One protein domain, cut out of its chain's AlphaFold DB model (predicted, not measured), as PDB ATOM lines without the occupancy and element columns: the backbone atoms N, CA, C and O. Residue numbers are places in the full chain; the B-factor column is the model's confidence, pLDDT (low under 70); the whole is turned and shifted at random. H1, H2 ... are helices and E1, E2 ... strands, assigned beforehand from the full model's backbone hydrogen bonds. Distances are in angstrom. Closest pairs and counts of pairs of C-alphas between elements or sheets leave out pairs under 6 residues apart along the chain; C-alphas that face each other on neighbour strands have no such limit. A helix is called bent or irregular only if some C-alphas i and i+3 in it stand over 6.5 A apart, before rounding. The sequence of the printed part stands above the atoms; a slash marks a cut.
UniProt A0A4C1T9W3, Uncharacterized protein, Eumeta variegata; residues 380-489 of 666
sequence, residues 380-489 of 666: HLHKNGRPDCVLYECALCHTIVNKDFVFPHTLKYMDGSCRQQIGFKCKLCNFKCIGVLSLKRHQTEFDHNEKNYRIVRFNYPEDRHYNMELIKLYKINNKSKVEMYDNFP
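AT A GLANCE: This is residues 380 to 489 of the 666 residues of an uncharacterized protein of Eumeta variegata (UniProt A0A4C1T9W3). A small twisted sheet of four strands has H1 over one face; H3 and the loop of residues 421 to 435 gather by its edge strand E3, while H4 and H5 reach away to one end of the longest axis. Residues 476 to 481 stick out. The printed part has 110 residues, with five named helices and four named strands in the order E1 E2 E3 H1 H2 H3 E4 H4 H5; the sheet E1 E4 E2 E3 and the class are mixed. It is compact, radius of gyration of the C-alphas 14.5 A, spanning 41 by 27 by 24 A.

HOW THE PARTS SIT: Start at E1, residues 380 to 383, antiparallel to E4, residues 453 to 458; N 380 and O 457, 2.9 A apart, are within hydrogen-bond range. E4 is parallel to E2, residues 386 to 394, with N 391 and O 454 at 2.8 A. E2 and E3, residues 399 to 401, form an antiparallel hairpin, with N 401 and O 392 at 2.8 A. H1, residues 403 to 412, is on one face in two layers, helix over sheet, at a height of 8.6 A; its closest C-alpha pair with E2 is Lys 403 and Tyr 392, 6.5 A. H2, residues 417 to 420, is only just not on the sheet, with 4 pairs of C-alphas within 10 A. H3, residues 436 to 445, only grazes it; the closest C-alphas of H3 and E3 are Ser 438 and Val 401, 7.2 A. H4, residues 461 to 477, is close but not clearly touching H1, about perpendicular at 80 degrees, the closest C-alphas being Ile 471 and Leu 411, 7.5 A. H5, residues 479 to 482, is close but not clearly touching H4, Val 482 and Lys 475 having the closest C-alphas, 5.9 A. O i to N i+4 pairs are within range throughout H3, in 4 of 6 in H1 and 11 of 13 in H4; H2 and H5 are too short.

IN THESE COORDINATES: Find C-alpha 380 at (95.957, 100.302, 69.046), where E1 begins; H5 ends at C-alpha 482, (101.052, 118.449, 84.771). From first to last C-alpha, E2 measures 19.4 A and H4 24.9 A. H1 and H4 are irregular: C-alphas 404 and 407 are 7.1 A apart, 462 and 465 7.5 A.

THE WHOLE: The farthest C-alphas, Leu 428 and Ile 476, are 42.2 A apart. The printed part has no cut; the link from H2 to H3 is long, 15 residues. Look for pLDDT under 70 at residues 445 to 447, 449 to 451 and 477 to 489.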
ATOM      1  N   HIS A 380      96.216 101.341  70.037       87.50
ATOM      2  CA  HIS A 380      95.957 100.302  69.046       87.50
ATOM      3  C   HIS A 380      95.012  99.258  69.614       87.50
ATOM      4  O   HIS A 380      95.178  98.791  70.741       87.50
ATOM      5  N   LEU A 381      94.010  98.867  68.833       89.25
ATOM      6  CA  LEU A 381      93.168  97.731  69.178       89.25
ATOM      7  C   LEU A 381      93.946  96.447  68.881       89.25
ATOM      8  O   LEU A 381      94.187  96.138  67.719       89.25
ATOM      9  N   HIS A 382      94.337  95.709  69.919       86.75
ATOM     10  CA  HIS A 382      95.064  94.450  69.749       86.75
ATOM     11  C   HIS A 382      94.123  93.245  69.703       86.75
ATOM     12  O   HIS A 382      94.273  92.368  68.861       86.75
ATOM     13  N   LYS A 383      93.117  93.226  70.584       85.81
ATOM     14  CA  LYS A 383      92.069  92.202  70.599       85.81
ATOM     15  C   LYS A 383      90.716  92.875  70.686       85.81
ATOM     16  O   LYS A 383      90.474  93.663  71.603       85.81
ATOM     17  N   ASN A 384      89.830  92.566  69.744       82.75
ATOM     18  CA  ASN A 384      88.459  93.040  69.821       82.75
ATOM     19  C   ASN A 384      87.652  92.186  70.809       82.75
ATOM     20  O   ASN A 384      87.854  90.984  70.925       82.75
ATOM     21  N   GLY A 385      86.741  92.838  71.515       81.25
ATOM     22  CA  GLY A 385      85.911  92.261  72.566       81.25
ATOM     23  C   GLY A 385      84.859  93.277  72.996       81.25
ATOM     24  O   GLY A 385      84.698  94.319  72.340       81.25
ATOM     25  N   ARG A 386      84.152  93.017  74.101       79.25
ATOM     26  CA  ARG A 386      83.075  93.904  74.564       79.25
ATOM     27  C   ARG A 386      83.628  95.309  74.871       79.25
ATOM     28  O   ARG A 386      84.567  95.426  75.659       79.25
ATOM     29  N   PRO A 387      83.039  96.394  74.326       75.00
ATOM     30  CA  PRO A 387      83.496  97.767  74.585       75.00
ATOM     31  C   PRO A 387      83.414  98.203  76.052       75.00
ATOM     32  O   PRO A 387      84.062  99.167  76.450       75.00
ATOM     33  N   ASP A 388      82.599  97.509  76.846       74.81
ATOM     34  CA  ASP A 388      82.432  97.772  78.272       74.81
ATOM     35  C   ASP A 388      83.500  97.051  79.129       74.81
ATOM     36  O   ASP A 388      83.688  97.402  80.292       74.81
ATOM     37  N   CYS A 389      84.269  96.122  78.542       78.75
ATOM     38  CA  CYS A 389      85.308  95.321  79.201       78.75
ATOM     39  C   CYS A 389      86.677  95.562  78.540       78.75
ATOM     40  O   CYS A 389      87.195  94.701  77.830       78.75
ATOM     41  N   VAL A 390      87.262  96.748  78.750       83.56
ATOM     42  CA  VAL A 390      88.542  97.142  78.131       83.56
ATOM     43  C   VAL A 390      89.713  96.984  79.097       83.56
ATOM     44  O   VAL A 390      89.733  97.597  80.166       83.56
ATOM     45  N   LEU A 391      90.718  96.223  78.672       86.94
ATOM     46  CA  LEU A 391      92.030  96.118  79.295       86.94
ATOM     47  C   LEU A 391      93.040  96.941  78.491       86.94
ATOM     48  O   LEU A 391      93.084  96.842  77.265       86.94
ATOM     49  N   TYR A 392      93.850  97.743  79.181       89.50
ATOM     50  CA  TYR A 392      94.930  98.499  78.554       89.50
ATOM     51  C   TYR A 392      96.262  97.812  78.833       89.50
ATOM     52  O   TYR A 392      96.634  97.652  79.991       89.50
ATOM     53  N   GLU A 393      96.979  97.417  77.790       91.12
ATOM     54  CA  GLU A 393      98.246  96.690  77.890       91.12
ATOM     55  C   GLU A 393      99.394  97.551  77.349       91.12
ATOM     56  O   GLU A 393      99.322  98.078  76.239       91.12
ATOM     57  N   CYS A 394     100.469  97.702  78.122       91.62
ATOM     58  CA  CYS A 394     101.677  98.362  77.629       91.62
ATOM     59  C   CYS A 394     102.423  97.437  76.659       91.62
ATOM     60  O   CYS A 394     102.795  96.328  77.038       91.62
ATOM     61  N   ALA A 395     102.704  97.902  75.442       90.50
ATOM     62  CA  ALA A 395     103.408  97.128  74.423       90.50
ATOM     63  C   ALA A 395     104.886  96.859  74.767       90.50
ATOM     64  O   ALA A 395     105.473  95.927  74.230       90.50
ATOM     65  N   LEU A 396     105.497  97.639  75.672       88.62
ATOM     66  CA  LEU A 396     106.896  97.434  76.073       88.62
ATOM     67  C   LEU A 396     107.071  96.382  77.165       88.62
ATOM     68  O   LEU A 396     108.056  95.650  77.131       88.62
ATOM     69  N   CYS A 397     106.180  96.358  78.161       87.12
ATOM     70  CA  CYS A 397     106.329  95.528  79.363       87.12
ATOM     71  C   CYS A 397     105.192  94.517  79.571       87.12
ATOM     72  O   CYS A 397     105.167  93.850  80.611       87.12
ATOM     73  N   HIS A 398     104.241  94.443  78.631       89.00
ATOM     74  CA  HIS A 398     103.071  93.549  78.630       89.00
ATOM     75  C   HIS A 398     102.243  93.594  79.915       89.00
ATOM     76  O   HIS A 398     101.576  92.637  80.307       89.00
ATOM     77  N   THR A 399     102.318  94.724  80.614       87.38
ATOM     78  CA  THR A 399     101.623  94.909  81.877       87.38
ATOM     79  C   THR A 399     100.272  95.555  81.607       87.38
ATOM     80  O   THR A 399     100.184  96.573  80.918       87.38
ATOM     81  N   ILE A 400      99.222  94.970  82.174       87.06
ATOM     82  CA  ILE A 400      97.882  95.527  82.232       87.06
ATOM     83  C   ILE A 400      97.893  96.715  83.188       87.06
ATOM     84  O   ILE A 400      98.194  96.604  84.386       87.06
ATOM     85  N   VAL A 401      97.548  97.863  82.626       85.00
ATOM     86  CA  VAL A 401      97.493  99.150  83.297       85.00
ATOM     87  C   VAL A 401      96.038  99.593  83.373       85.00
ATOM     88  O   VAL A 401      95.255  99.467  82.434       85.00
ATOM     89  N   ASN A 402      95.646 100.103  84.533       80.69
ATOM     90  CA  ASN A 402      94.318 100.677  84.704       80.69
ATOM     91  C   ASN A 402      94.179 101.921  83.814       80.69
ATOM     92  O   ASN A 402      95.129 102.683  83.668       80.69
ATOM     93  N   LYS A 403      92.980 102.167  83.277       77.62
ATOM     94  CA  LYS A 403      92.692 103.289  82.360       77.62
ATOM     95  C   LYS A 403      93.232 104.650  82.845       77.62
ATOM     96  O   LYS A 403      93.748 105.416  82.042       77.62
ATOM     97  N   ASP A 404      93.153 104.919  84.149       75.94
ATOM     98  CA  ASP A 404      93.560 106.190  84.763       75.94
ATOM     99  C   ASP A 404      95.094 106.325  84.859       75.94
ATOM    100  O   ASP A 404      95.624 107.419  85.021       75.94
ATOM    101  N   PHE A 405      95.818 105.215  84.684       78.56
ATOM    102  CA  PHE A 405      97.274 105.120  84.784       78.56
ATOM    103  C   PHE A 405      97.964 104.877  83.435       78.56
ATOM    104  O   PHE A 405      99.188 104.863  83.387       78.56
ATOM    105  N   VAL A 406      97.220 104.748  82.329       83.50
ATOM    106  CA  VAL A 406      97.791 104.587  80.975       83.50
ATOM    107  C   VAL A 406      98.676 105.780  80.603       83.50
ATOM    108  O   VAL A 406      99.814 105.613  80.163       83.50
ATOM    109  N   PHE A 407      98.171 106.997  80.829       82.00
ATOM    110  CA  PHE A 407      98.913 108.224  80.545       82.00
ATOM    111  C   PHE A 407     100.136 108.406  81.466       82.00
ATOM    112  O   PHE A 407     101.235 108.545  80.929       82.00
ATOM    113  N   PRO A 408     100.013 108.297  82.809       76.50
ATOM    114  CA  PRO A 408     101.161 108.303  83.723       76.50
ATOM    115  C   PRO A 408     102.220 107.245  83.405       76.50
ATOM    116  O   PRO A 408     103.408 107.545  83.404       76.50
ATOM    117  N   HIS A 409     101.796 106.013  83.107       83.12
ATOM    118  CA  HIS A 409     102.710 104.929  82.764       83.12
ATOM    119  C   HIS A 409     103.516 105.266  81.512       83.12
ATOM    120  O   HIS A 409     104.729 105.081  81.499       83.12
ATOM    121  N   THR A 410     102.857 105.789  80.476       83.69
ATOM    122  CA  THR A 410     103.557 106.187  79.251       83.69
ATOM    123  C   THR A 410     104.526 107.321  79.550       83.69
ATOM    124  O   THR A 410     105.698 107.178  79.247       83.69
ATOM    125  N   LEU A 411     104.073 108.394  80.209       80.62
ATOM    126  CA  LEU A 411     104.901 109.558  80.532       80.62
ATOM    127  C   LEU A 411     106.171 109.180  81.307       80.62
ATOM    128  O   LEU A 411     107.251 109.659  80.974       80.62
ATOM    129  N   LYS A 412     106.035 108.320  82.322       75.19
ATOM    130  CA  LYS A 412     107.140 107.917  83.196       75.19
ATOM    131  C   LYS A 412     108.118 106.957  82.519       75.19
ATOM    132  O   LYS A 412     109.306 107.012  82.800       75.19
ATOM    133  N   TYR A 413     107.623 106.078  81.651       76.12
ATOM    134  CA  TYR A 413     108.394 104.958  81.114       76.12
ATOM    135  C   TYR A 413     108.533 104.999  79.584       76.12
ATOM    136  O   TYR A 413     108.570 103.950  78.930       76.12
ATOM    137  N   MET A 414     108.601 106.202  78.999       71.75
ATOM    138  CA  MET A 414     108.794 106.392  77.549       71.75
ATOM    139  C   MET A 414     110.133 105.847  77.040       71.75
ATOM    140  O   MET A 414     110.266 105.525  75.863       71.75
ATOM    141  N   ASP A 415     111.132 105.762  77.912       72.12
ATOM    142  CA  ASP A 415     112.448 105.184  77.642       72.12
ATOM    143  C   ASP A 415     112.457 103.644  77.685       72.12
ATOM    144  O   ASP A 415     113.475 103.022  77.390       72.12
ATOM    145  N   GLY A 416     111.329 103.017  78.032       75.12
ATOM    146  CA  GLY A 416     111.211 101.568  78.171       75.12
ATOM    147  C   GLY A 416     111.644 101.017  79.527       75.12
ATOM    148  O   GLY A 416     111.578  99.801  79.730       75.12
ATOM    149  N   SER A 417     111.976 101.873  80.500       79.25
ATOM    150  CA  SER A 417     112.311 101.450  81.868       79.25
ATOM    151  C   SER A 417     111.147 100.745  82.593       79.25
ATOM    152  O   SER A 417     111.357 100.039  83.580       79.25
ATOM    153  N   CYS A 418     109.919 100.787  82.048       80.88
ATOM    154  CA  CYS A 418     108.795  99.963  82.519       80.88
ATOM    155  C   CYS A 418     109.055  98.452  82.444       80.88
ATOM    156  O   CYS A 418     108.408  97.697  83.169       80.88
ATOM    157  N   ARG A 419     109.982  97.980  81.598       80.19
ATOM    158  CA  ARG A 419     110.343  96.551  81.515       80.19
ATOM    159  C   ARG A 419     110.940  96.020  82.816       80.19
ATOM    160  O   ARG A 419     110.753  94.852  83.138       80.19
ATOM    161  N   GLN A 420     111.589  96.899  83.575       75.62
ATOM    162  CA  GLN A 420     112.206  96.588  84.863       75.62
ATOM    163  C   GLN A 420     111.179  96.560  86.007       75.62
ATOM    164  O   GLN A 420     111.501  96.150  87.119       75.62
ATOM    165  N   GLN A 421     109.933  96.978  85.754       71.12
ATOM    166  CA  GLN A 421     108.884  96.982  86.766       71.12
ATOM    167  C   GLN A 421     108.373  95.561  87.015       71.12
ATOM    168  O   GLN A 421     107.968  94.823  86.101       71.12
ATOM    169  N   ILE A 422     108.356  95.188  88.290       71.19
ATOM    170  CA  ILE A 422     107.807  93.917  88.751       71.19
ATOM    171  C   ILE A 422     106.286  94.029  88.697       71.19
ATOM    172  O   ILE A 422     105.709  94.957  89.237       71.19
ATOM    173  N   GLY A 423     105.623  93.103  88.015       77.62
ATOM    174  CA  GLY A 423     104.163  93.094  87.921       77.62
ATOM    175  C   GLY A 423     103.584  91.869  88.604       77.62
ATOM    176  O   GLY A 423     104.255  90.849  88.745       77.62
ATOM    177  N   PHE A 424     102.326  91.973  89.004       82.44
ATOM    178  CA  PHE A 424     101.602  90.926  89.709       82.44
ATOM    179  C   PHE A 424     100.823  90.090  88.703       82.44
ATOM    180  O   PHE A 424      99.952  90.617  88.015       82.44
ATOM    181  N   LYS A 425     101.144  88.802  88.588       85.25
ATOM    182  CA  LYS A 425     100.478  87.913  87.633       85.25
ATOM    183  C   LYS A 425      99.137  87.427  88.172       85.25
ATOM    184  O   LYS A 425      99.037  87.017  89.328       85.25
ATOM    185  N   CYS A 426      98.120  87.440  87.321       82.69
ATOM    186  CA  CYS A 426      96.847  86.807  87.612       82.69
ATOM    187  C   CYS A 426      96.985  85.291  87.588       82.69
ATOM    188  O   CYS A 426      97.446  84.730  86.604       82.69
ATOM    189  N   LYS A 427      96.548  84.616  88.651       81.69
ATOM    190  CA  LYS A 427      96.598  83.149  88.720       81.69
ATOM    191  C   LYS A 427      95.663  82.462  87.718       81.69
ATOM    192  O   LYS A 427      95.905  81.317  87.376       81.69
ATOM    193  N   LEU A 428      94.615  83.153  87.268       81.62
ATOM    194  CA  LEU A 428      93.561  82.575  86.429       81.62
ATOM    195  C   LEU A 428      93.841  82.729  84.925       81.62
ATOM    196  O   LEU A 428      93.578  81.805  84.171       81.62
ATOM    197  N   CYS A 429      94.403  83.859  84.480       81.81
ATOM    198  CA  CYS A 429      94.701  84.100  83.056       81.81
ATOM    199  C   CYS A 429      96.147  84.559  82.788       81.81
ATOM    200  O   CYS A 429      96.470  85.021  81.698       81.81
ATOM    201  N   ASN A 430      97.022  84.504  83.796       82.88
ATOM    202  CA  ASN A 430      98.450  84.831  83.716       82.88
ATOM    203  C   ASN A 430      98.807  86.280  83.307       82.88
ATOM    204  O   ASN A 430      99.987  86.604  83.150       82.88
ATOM    205  N   PHE A 431      97.833  87.190  83.186       84.50
ATOM    206  CA  PHE A 431      98.125  88.591  82.869       84.50
ATOM    207  C   PHE A 431      98.940  89.267  83.967       84.50
ATOM    208  O   PHE A 431      98.634  89.157  85.154       84.50
ATOM    209  N   LYS A 432      99.964  90.019  83.560       85.44
ATOM    210  CA  LYS A 432     100.801  90.821  84.454       85.44
ATOM    211  C   LYS A 432     100.106  92.155  84.725       85.44
ATOM    212  O   LYS A 432      99.913  92.928  83.802       85.44
ATOM    213  N   CYS A 433      99.751  92.467  85.964       82.75
ATOM    214  CA  CYS A 433      99.140  93.737  86.361       82.75
ATOM    215  C   CYS A 433     100.157  94.648  87.063       82.75
ATOM    216  O   CYS A 433     101.027  94.175  87.791       82.75
ATOM    217  N   ILE A 434     100.026  95.969  86.895       78.12
ATOM    218  CA  ILE A 434     100.989  96.951  87.442       78.12
ATOM    219  C   ILE A 434     101.028  97.014  88.981       78.12
ATOM    220  O   ILE A 434     101.973  97.532  89.556       78.12
ATOM    221  N   GLY A 435     100.015  96.490  89.671       77.38
ATOM    222  CA  GLY A 435      99.930  96.530  91.128       77.38
ATOM    223  C   GLY A 435      98.906  95.539  91.667       77.38
ATOM    224  O   GLY A 435      98.053  95.061  90.918       77.38
ATOM    225  N   VAL A 436      98.956  95.277  92.975       72.56
ATOM    226  CA  VAL A 436      98.040  94.347  93.665       72.56
ATOM    227  C   VAL A 436      96.577  94.757  93.494       72.56
ATOM    228  O   VAL A 436      95.721  93.908  93.282       72.56
ATOM    229  N   LEU A 437      96.271  96.057  93.525       71.75
ATOM    230  CA  LEU A 437      94.901  96.543  93.336       71.75
ATOM    231  C   LEU A 437      94.422  96.419  91.890       71.75
ATOM    232  O   LEU A 437      93.282  96.028  91.660       71.75
ATOM    233  N   SER A 438      95.298  96.665  90.914       74.56
ATOM    234  CA  SER A 438      95.011  96.368  89.506       74.56
ATOM    235  C   SER A 438      94.762  94.876  89.296       74.56
ATOM    236  O   SER A 438      93.867  94.528  88.534       74.56
ATOM    237  N   LEU A 439      95.503  94.014  90.000       78.56
ATOM    238  CA  LEU A 439      95.305  92.571  89.968       78.56
ATOM    239  C   LEU A 439      93.971  92.160  90.607       78.56
ATOM    240  O   LEU A 439      93.198  91.463  89.962       78.56
ATOM    241  N   LYS A 440      93.664  92.628  91.824       77.81
ATOM    242  CA  LYS A 440      92.373  92.363  92.485       77.81
ATOM    243  C   LYS A 440      91.215  92.802  91.596       77.81
ATOM    244  O   LYS A 440      90.300  92.030  91.357       77.81
ATOM    245  N   ARG A 441      91.295  94.013  91.039       76.69
ATOM    246  CA  ARG A 441      90.283  94.557  90.131       76.69
ATOM    247  C   ARG A 441      90.143  93.726  88.861       76.69
ATOM    248  O   ARG A 441      89.031  93.440  88.440       76.69
ATOM    249  N   HIS A 442      91.262  93.328  88.265       81.12
ATOM    250  CA  HIS A 442      91.268  92.426  87.122       81.12
ATOM    251  C   HIS A 442      90.580  91.094  87.461       81.12
ATOM    252  O   HIS A 442      89.744  90.644  86.691       81.12
ATOM    253  N   GLN A 443      90.840  90.535  88.644       80.75
ATOM    254  CA  GLN A 443      90.244  89.279  89.095       80.75
ATOM    255  C   GLN A 443      88.748  89.380  89.427       80.75
ATOM    256  O   GLN A 443      88.027  88.403  89.261       80.75
ATOM    257  N   THR A 444      88.278  90.532  89.917       75.44
ATOM    258  CA  THR A 444      86.881  90.720  90.343       75.44
ATOM    259  C   THR A 444      85.971  91.276  89.252       75.44
ATOM    260  O   THR A 444      84.791  90.950  89.220       75.44
ATOM    261  N   GLU A 445      86.478  92.179  88.405       67.94
ATOM    262  CA  GLU A 445      85.668  92.894  87.405       67.94
ATOM    263  C   GLU A 445      85.664  92.207  86.037       67.94
ATOM    264  O   GLU A 445      84.795  92.506  85.216       67.94
ATOM    265  N   PHE A 446      86.632  91.329  85.761       68.88
ATOM    266  CA  PHE A 446      86.768  90.698  84.456       68.88
ATOM    267  C   PHE A 446      86.553  89.196  84.555       68.88
ATOM    268  O   PHE A 446      87.150  88.500  85.374       68.88
ATOM    269  N   ASP A 447      85.699  88.710  83.663       65.88
ATOM    270  CA  ASP A 447      85.612  87.297  83.344       65.88
ATOM    271  C   ASP A 447      86.943  86.862  82.705       65.88
ATOM    272  O   ASP A 447      87.431  87.501  81.767       65.88
ATOM    273  N   HIS A 448      87.542  85.799  83.241       71.44
ATOM    274  CA  HIS A 448      88.809  85.247  82.755       71.44
ATOM    275  C   HIS A 448      88.626  84.438  81.467       71.44
ATOM    276  O   HIS A 448      89.597  83.929  80.914       71.44
ATOM    277  N   ASN A 449      87.395  84.354  80.954       66.50
ATOM    278  CA  ASN A 449      87.124  83.859  79.620       66.50
ATOM    279  C   ASN A 449      87.686  84.812  78.555       66.50
ATOM    280  O   ASN A 449      87.230  85.948  78.375       66.50
ATOM    281  N   GLU A 450      88.654  84.308  77.792       60.62
ATOM    282  CA  GLU A 450      89.405  85.100  76.830       60.62
ATOM    283  C   GLU A 450      88.552  85.775  75.751       60.62
ATOM    284  O   GLU A 450      88.976  86.771  75.162       60.62
ATOM    285  N   LYS A 451      87.352  85.261  75.473       60.09
ATOM    286  CA  LYS A 451      86.496  85.736  74.376       60.09
ATOM    287  C   LYS A 451      85.749  87.042  74.685       60.09
ATOM    288  O   LYS A 451      85.198  87.646  73.768       60.09
ATOM    289  N   ASN A 452      85.753  87.515  75.936       72.25
ATOM    290  CA  ASN A 452      84.877  88.612  76.367       72.25
ATOM    291  C   ASN A 452      85.554  89.989  76.476       72.25
ATOM    292  O   ASN A 452      84.874  91.012  76.330       72.25
ATOM    293  N   TYR A 453      86.869  90.055  76.698       79.06
ATOM    294  CA  TYR A 453      87.569  91.324  76.920       79.06
ATOM    295  C   TYR A 453      88.196  91.914  75.655       79.06
ATOM    296  O   TYR A 453      88.717  91.224  74.779       79.06
ATOM    297  N   ARG A 454      88.173  93.245  75.586       86.38
ATOM    298  CA  ARG A 454      88.861  94.046  74.576       86.38
ATOM    299  C   ARG A 454      90.245  94.435  75.090       86.38
ATOM    300  O   ARG A 454      90.339  95.022  76.163       86.38
ATOM    301  N   ILE A 455      91.299  94.183  74.314       87.56
ATOM    302  CA  ILE A 455      92.665  94.620  74.642       87.56
ATOM    303  C   ILE A 455      93.038  95.810  73.769       87.56
ATOM    304  O   ILE A 455      93.087  95.708  72.540       87.56
ATOM    305  N   VAL A 456      93.339  96.930  74.420       91.38
ATOM    306  CA  VAL A 456      93.894  98.129  73.797       91.38
ATOM    307  C   VAL A 456      95.355  98.242  74.204       91.38
ATOM    308  O   VAL A 456      95.667  98.373  75.385       91.38
ATOM    309  N   ARG A 457      96.258  98.202  73.229       93.00
ATOM    310  CA  ARG A 457      97.686  98.385  73.460       93.00
ATOM    311  C   ARG A 457      98.101  99.836  73.308       93.00
ATOM    312  O   ARG A 457      97.544 100.581  72.500       93.00
ATOM    313  N   PHE A 458      99.090 100.220  74.096       92.12
ATOM    314  CA  PHE A 458      99.677 101.554  74.083       92.12
ATOM    315  C   PHE A 458     101.192 101.475  74.273       92.12
ATOM    316  O   PHE A 458     101.713 100.441  74.690       92.12
ATOM    317  N   ASN A 459     101.886 102.585  74.008       88.81
ATOM    318  CA  ASN A 459     103.339 102.702  74.162       88.81
ATOM    319  C   ASN A 459     104.134 101.745  73.251       88.81
ATOM    320  O   ASN A 459     105.070 101.091  73.698       88.81
ATOM    321  N   TYR A 460     103.744 101.629  71.981       87.88
ATOM    322  CA  TYR A 460     104.561 100.939  70.982       87.88
ATOM    323  C   TYR A 460     105.886 101.688  70.757       87.88
ATOM    324  O   TYR A 460     105.866 102.924  70.746       87.88
ATOM    325  N   PRO A 461     107.024 100.986  70.573       82.88
ATOM    326  CA  PRO A 461     108.308 101.625  70.276       82.88
ATOM    327  C   PRO A 461     108.235 102.603  69.096       82.88
ATOM    328  O   PRO A 461     108.787 103.700  69.164       82.88
ATOM    329  N   GLU A 462     107.498 102.231  68.050       85.25
ATOM    330  CA  GLU A 462     107.326 103.002  66.817       85.25
ATOM    331  C   GLU A 462     106.534 104.297  67.061       85.25
ATOM    332  O   GLU A 462     106.751 105.311  66.401       85.25
ATOM    333  N   ASP A 463     105.653 104.300  68.066       85.44
ATOM    334  CA  ASP A 463     104.850 105.463  68.436       85.44
ATOM    335  C   ASP A 463     105.576 106.409  69.402       85.44
ATOM    336  O   ASP A 463     105.002 107.424  69.799       85.44
ATOM    337  N   ARG A 464     106.809 106.101  69.833       80.12
ATOM    338  CA  ARG A 464     107.503 106.857  70.889       80.12
ATOM    339  C   ARG A 464     107.595 108.344  70.566       80.12
ATOM    340  O   ARG A 464     107.175 109.164  71.379       80.12
ATOM    341  N   HIS A 465     108.109 108.689  69.385       79.50
ATOM    342  CA  HIS A 465     108.264 110.087  68.982       79.50
ATOM    343  C   HIS A 465     106.904 110.792  68.876       79.50
ATOM    344  O   HIS A 465     106.703 111.860  69.447       79.50
ATOM    345  N   TYR A 466     105.930 110.130  68.252       82.50
ATOM    346  CA  TYR A 466     104.565 110.632  68.117       82.50
ATOM    347  C   TYR A 466     103.906 110.916  69.479       82.50
ATOM    348  O   TYR A 466     103.356 111.992  69.717       82.50
ATOM    349  N   ASN A 467     104.006 109.967  70.410       85.38
ATOM    350  CA  ASN A 467     103.479 110.104  71.762       85.38
ATOM    351  C   ASN A 467     104.211 111.194  72.551       85.38
ATOM    352  O   ASN A 467     103.570 111.900  73.326       85.38
ATOM    353  N   MET A 468     105.525 111.361  72.362       80.56
ATOM    354  CA  MET A 468     106.281 112.444  73.000       80.56
ATOM    355  C   MET A 468     105.729 113.814  72.606       80.56
ATOM    356  O   MET A 468     105.485 114.645  73.483       80.56
ATOM    357  N   GLU A 469     105.472 114.041  71.318       81.75
ATOM    358  CA  GLU A 469     104.930 115.320  70.857       81.75
ATOM    359  C   GLU A 469     103.486 115.548  71.340       81.75
ATOM    360  O   GLU A 469     103.157 116.632  71.830       81.75
ATOM    361  N   LEU A 470     102.632 114.514  71.342       83.25
ATOM    362  CA  LEU A 470     101.279 114.618  71.917       83.25
ATOM    363  C   LEU A 470     101.291 114.940  73.415       83.25
ATOM    364  O   LEU A 470     100.460 115.717  73.897       83.25
ATOM    365  N   ILE A 471     102.233 114.366  74.162       80.31
ATOM    366  CA  ILE A 471     102.410 114.658  75.584       80.31
ATOM    367  C   ILE A 471     102.881 116.097  75.786       80.31
ATOM    368  O   ILE A 471     102.364 116.767  76.679       80.31
ATOM    369  N   LYS A 472     103.814 116.610  74.974       80.12
ATOM    370  CA  LYS A 472     104.229 118.022  75.045       80.12
ATOM    371  C   LYS A 472     103.032 118.949  74.848       80.12
ATOM    372  O   LYS A 472     102.815 119.845  75.663       80.12
ATOM    373  N   LEU A 473     102.197 118.680  73.844       74.31
ATOM    374  CA  LEU A 473     100.960 119.428  73.609       74.31
ATOM    375  C   LEU A 473      99.985 119.331  74.784       74.31
ATOM    376  O   LEU A 473      99.391 120.334  75.183       74.31
ATOM    377  N   TYR A 474      99.829 118.144  75.379       76.50
ATOM    378  CA  TYR A 474      99.047 117.983  76.603       76.50
ATOM    379  C   TYR A 474      99.594 118.864  77.727       76.50
ATOM    380  O   TYR A 474      98.811 119.565  78.373       76.50
ATOM    381  N   LYS A 475     100.920 118.862  77.933       74.25
ATOM    382  CA  LYS A 475     101.577 119.647  78.980       74.25
ATOM    383  C   LYS A 475     101.387 121.152  78.772       74.25
ATOM    384  O   LYS A 475     101.081 121.861  79.726       74.25
ATOM    385  N   ILE A 476     101.486 121.629  77.532       70.75
ATOM    386  CA  ILE A 476     101.256 123.036  77.164       70.75
ATOM    387  C   ILE A 476      99.797 123.437  77.416       70.75
ATOM    388  O   ILE A 476      99.536 124.451  78.063       70.75
ATOM    389  N   ASN A 477      98.847 122.621  76.956       66.31
ATOM    390  CA  ASN A 477      97.415 122.914  77.059       66.31
ATOM    391  C   ASN A 477      96.855 122.739  78.478       66.31
ATOM    392  O   ASN A 477      95.777 123.247  78.784       66.31
ATOM    393  N   ASN A 478      97.572 122.022  79.346       66.88
ATOM    394  CA  ASN A 478      97.134 121.690  80.698       66.88
ATOM    395  C   ASN A 478      98.199 122.029  81.751       66.88
ATOM    396  O   ASN A 478      98.313 121.297  82.729       66.88
ATOM    397  N   LYS A 479      98.954 123.129  81.582       59.19
ATOM    398  CA  LYS A 479     100.060 123.542  82.477       59.19
ATOM    399  C   LYS A 479      99.745 123.425  83.980       59.19
ATOM    400  O   LYS A 479     100.610 123.010  84.734       59.19
ATOM    401  N   SER A 480      98.506 123.685  84.411       53.06
ATOM    402  CA  SER A 480      98.074 123.565  85.817       53.06
ATOM    403  C   SER A 480      97.823 122.135  86.333       53.06
ATOM    404  O   SER A 480      97.619 121.958  87.528       53.06
ATOM    405  N   LYS A 481      97.808 121.110  85.468       53.66
ATOM    406  CA  LYS A 481      97.545 119.693  85.814       53.66
ATOM    407  C   LYS A 481      98.752 118.765  85.633       53.66
ATOM    408  O   LYS A 481      98.647 117.576  85.923       53.66
ATOM    409  N   VAL A 482      99.872 119.266  85.114       50.81
ATOM    410  CA  VAL A 482     101.052 118.449  84.771       50.81
ATOM    411  C   VAL A 482     101.901 118.121  85.997       50.81
ATOM    412  O   VAL A 482     102.362 116.990  86.112       50.81
ATOM    413  N   GLU A 483     102.001 119.048  86.955       47.44
ATOM    414  CA  GLU A 483     102.774 118.908  88.209       47.44
ATOM    415  C   GLU A 483     102.321 117.724  89.093       47.44
ATOM    416  O   GLU A 483     103.023 117.291  90.003       47.44
ATOM    417  N   MET A 484     101.144 117.165  88.805       44.31
ATOM    418  CA  MET A 484     100.569 116.000  89.474       44.31
ATOM    419  C   MET A 484     101.197 114.664  89.032       44.31
ATOM    420  O   MET A 484     101.183 113.704  89.799       44.31
ATOM    421  N   TYR A 485     101.731 114.579  87.808       44.22
ATOM    422  CA  TYR A 485     102.193 113.315  87.215       44.22
ATOM    423  C   TYR A 485     103.706 113.096  87.300       44.22
ATOM    424  O   TYR A 485     104.152 111.957  87.173       44.22
ATOM    425  N   ASP A 486     104.477 114.152  87.568       43.59
ATOM    426  CA  ASP A 486     105.935 114.071  87.711       43.59
ATOM    427  C   ASP A 486     106.359 113.469  89.081       43.59
ATOM    428  O   ASP A 486     107.490 113.024  89.231       43.59
ATOM    429  N   ASN A 487     105.434 113.338  90.051       42.50
ATOM    430  CA  ASN A 487     105.671 112.804  91.411       42.50
ATOM    431  C   ASN A 487     105.171 111.355  91.640       42.50
ATOM    432  O   ASN A 487     104.854 110.966  92.766       42.50
ATOM    433  N   PHE A 488     105.023 110.542  90.591       43.16
ATOM    434  CA  PHE A 488     104.461 109.191  90.731       43.16
ATOM    435  C   PHE A 488     105.493 108.193  91.317       43.16
ATOM    436  O   PHE A 488     106.567 108.061  90.720       43.16
ATOM    437  N   PRO A 489     105.204 107.433  92.400       41.06
ATOM    438  CA  PRO A 489     106.183 106.548  93.055       41.06
ATOM    439  C   PRO A 489     106.713 105.433  92.146       41.06
ATOM    440  O   PRO A 489     106.036 104.995  91.207       41.06
TER     441      PRO A 489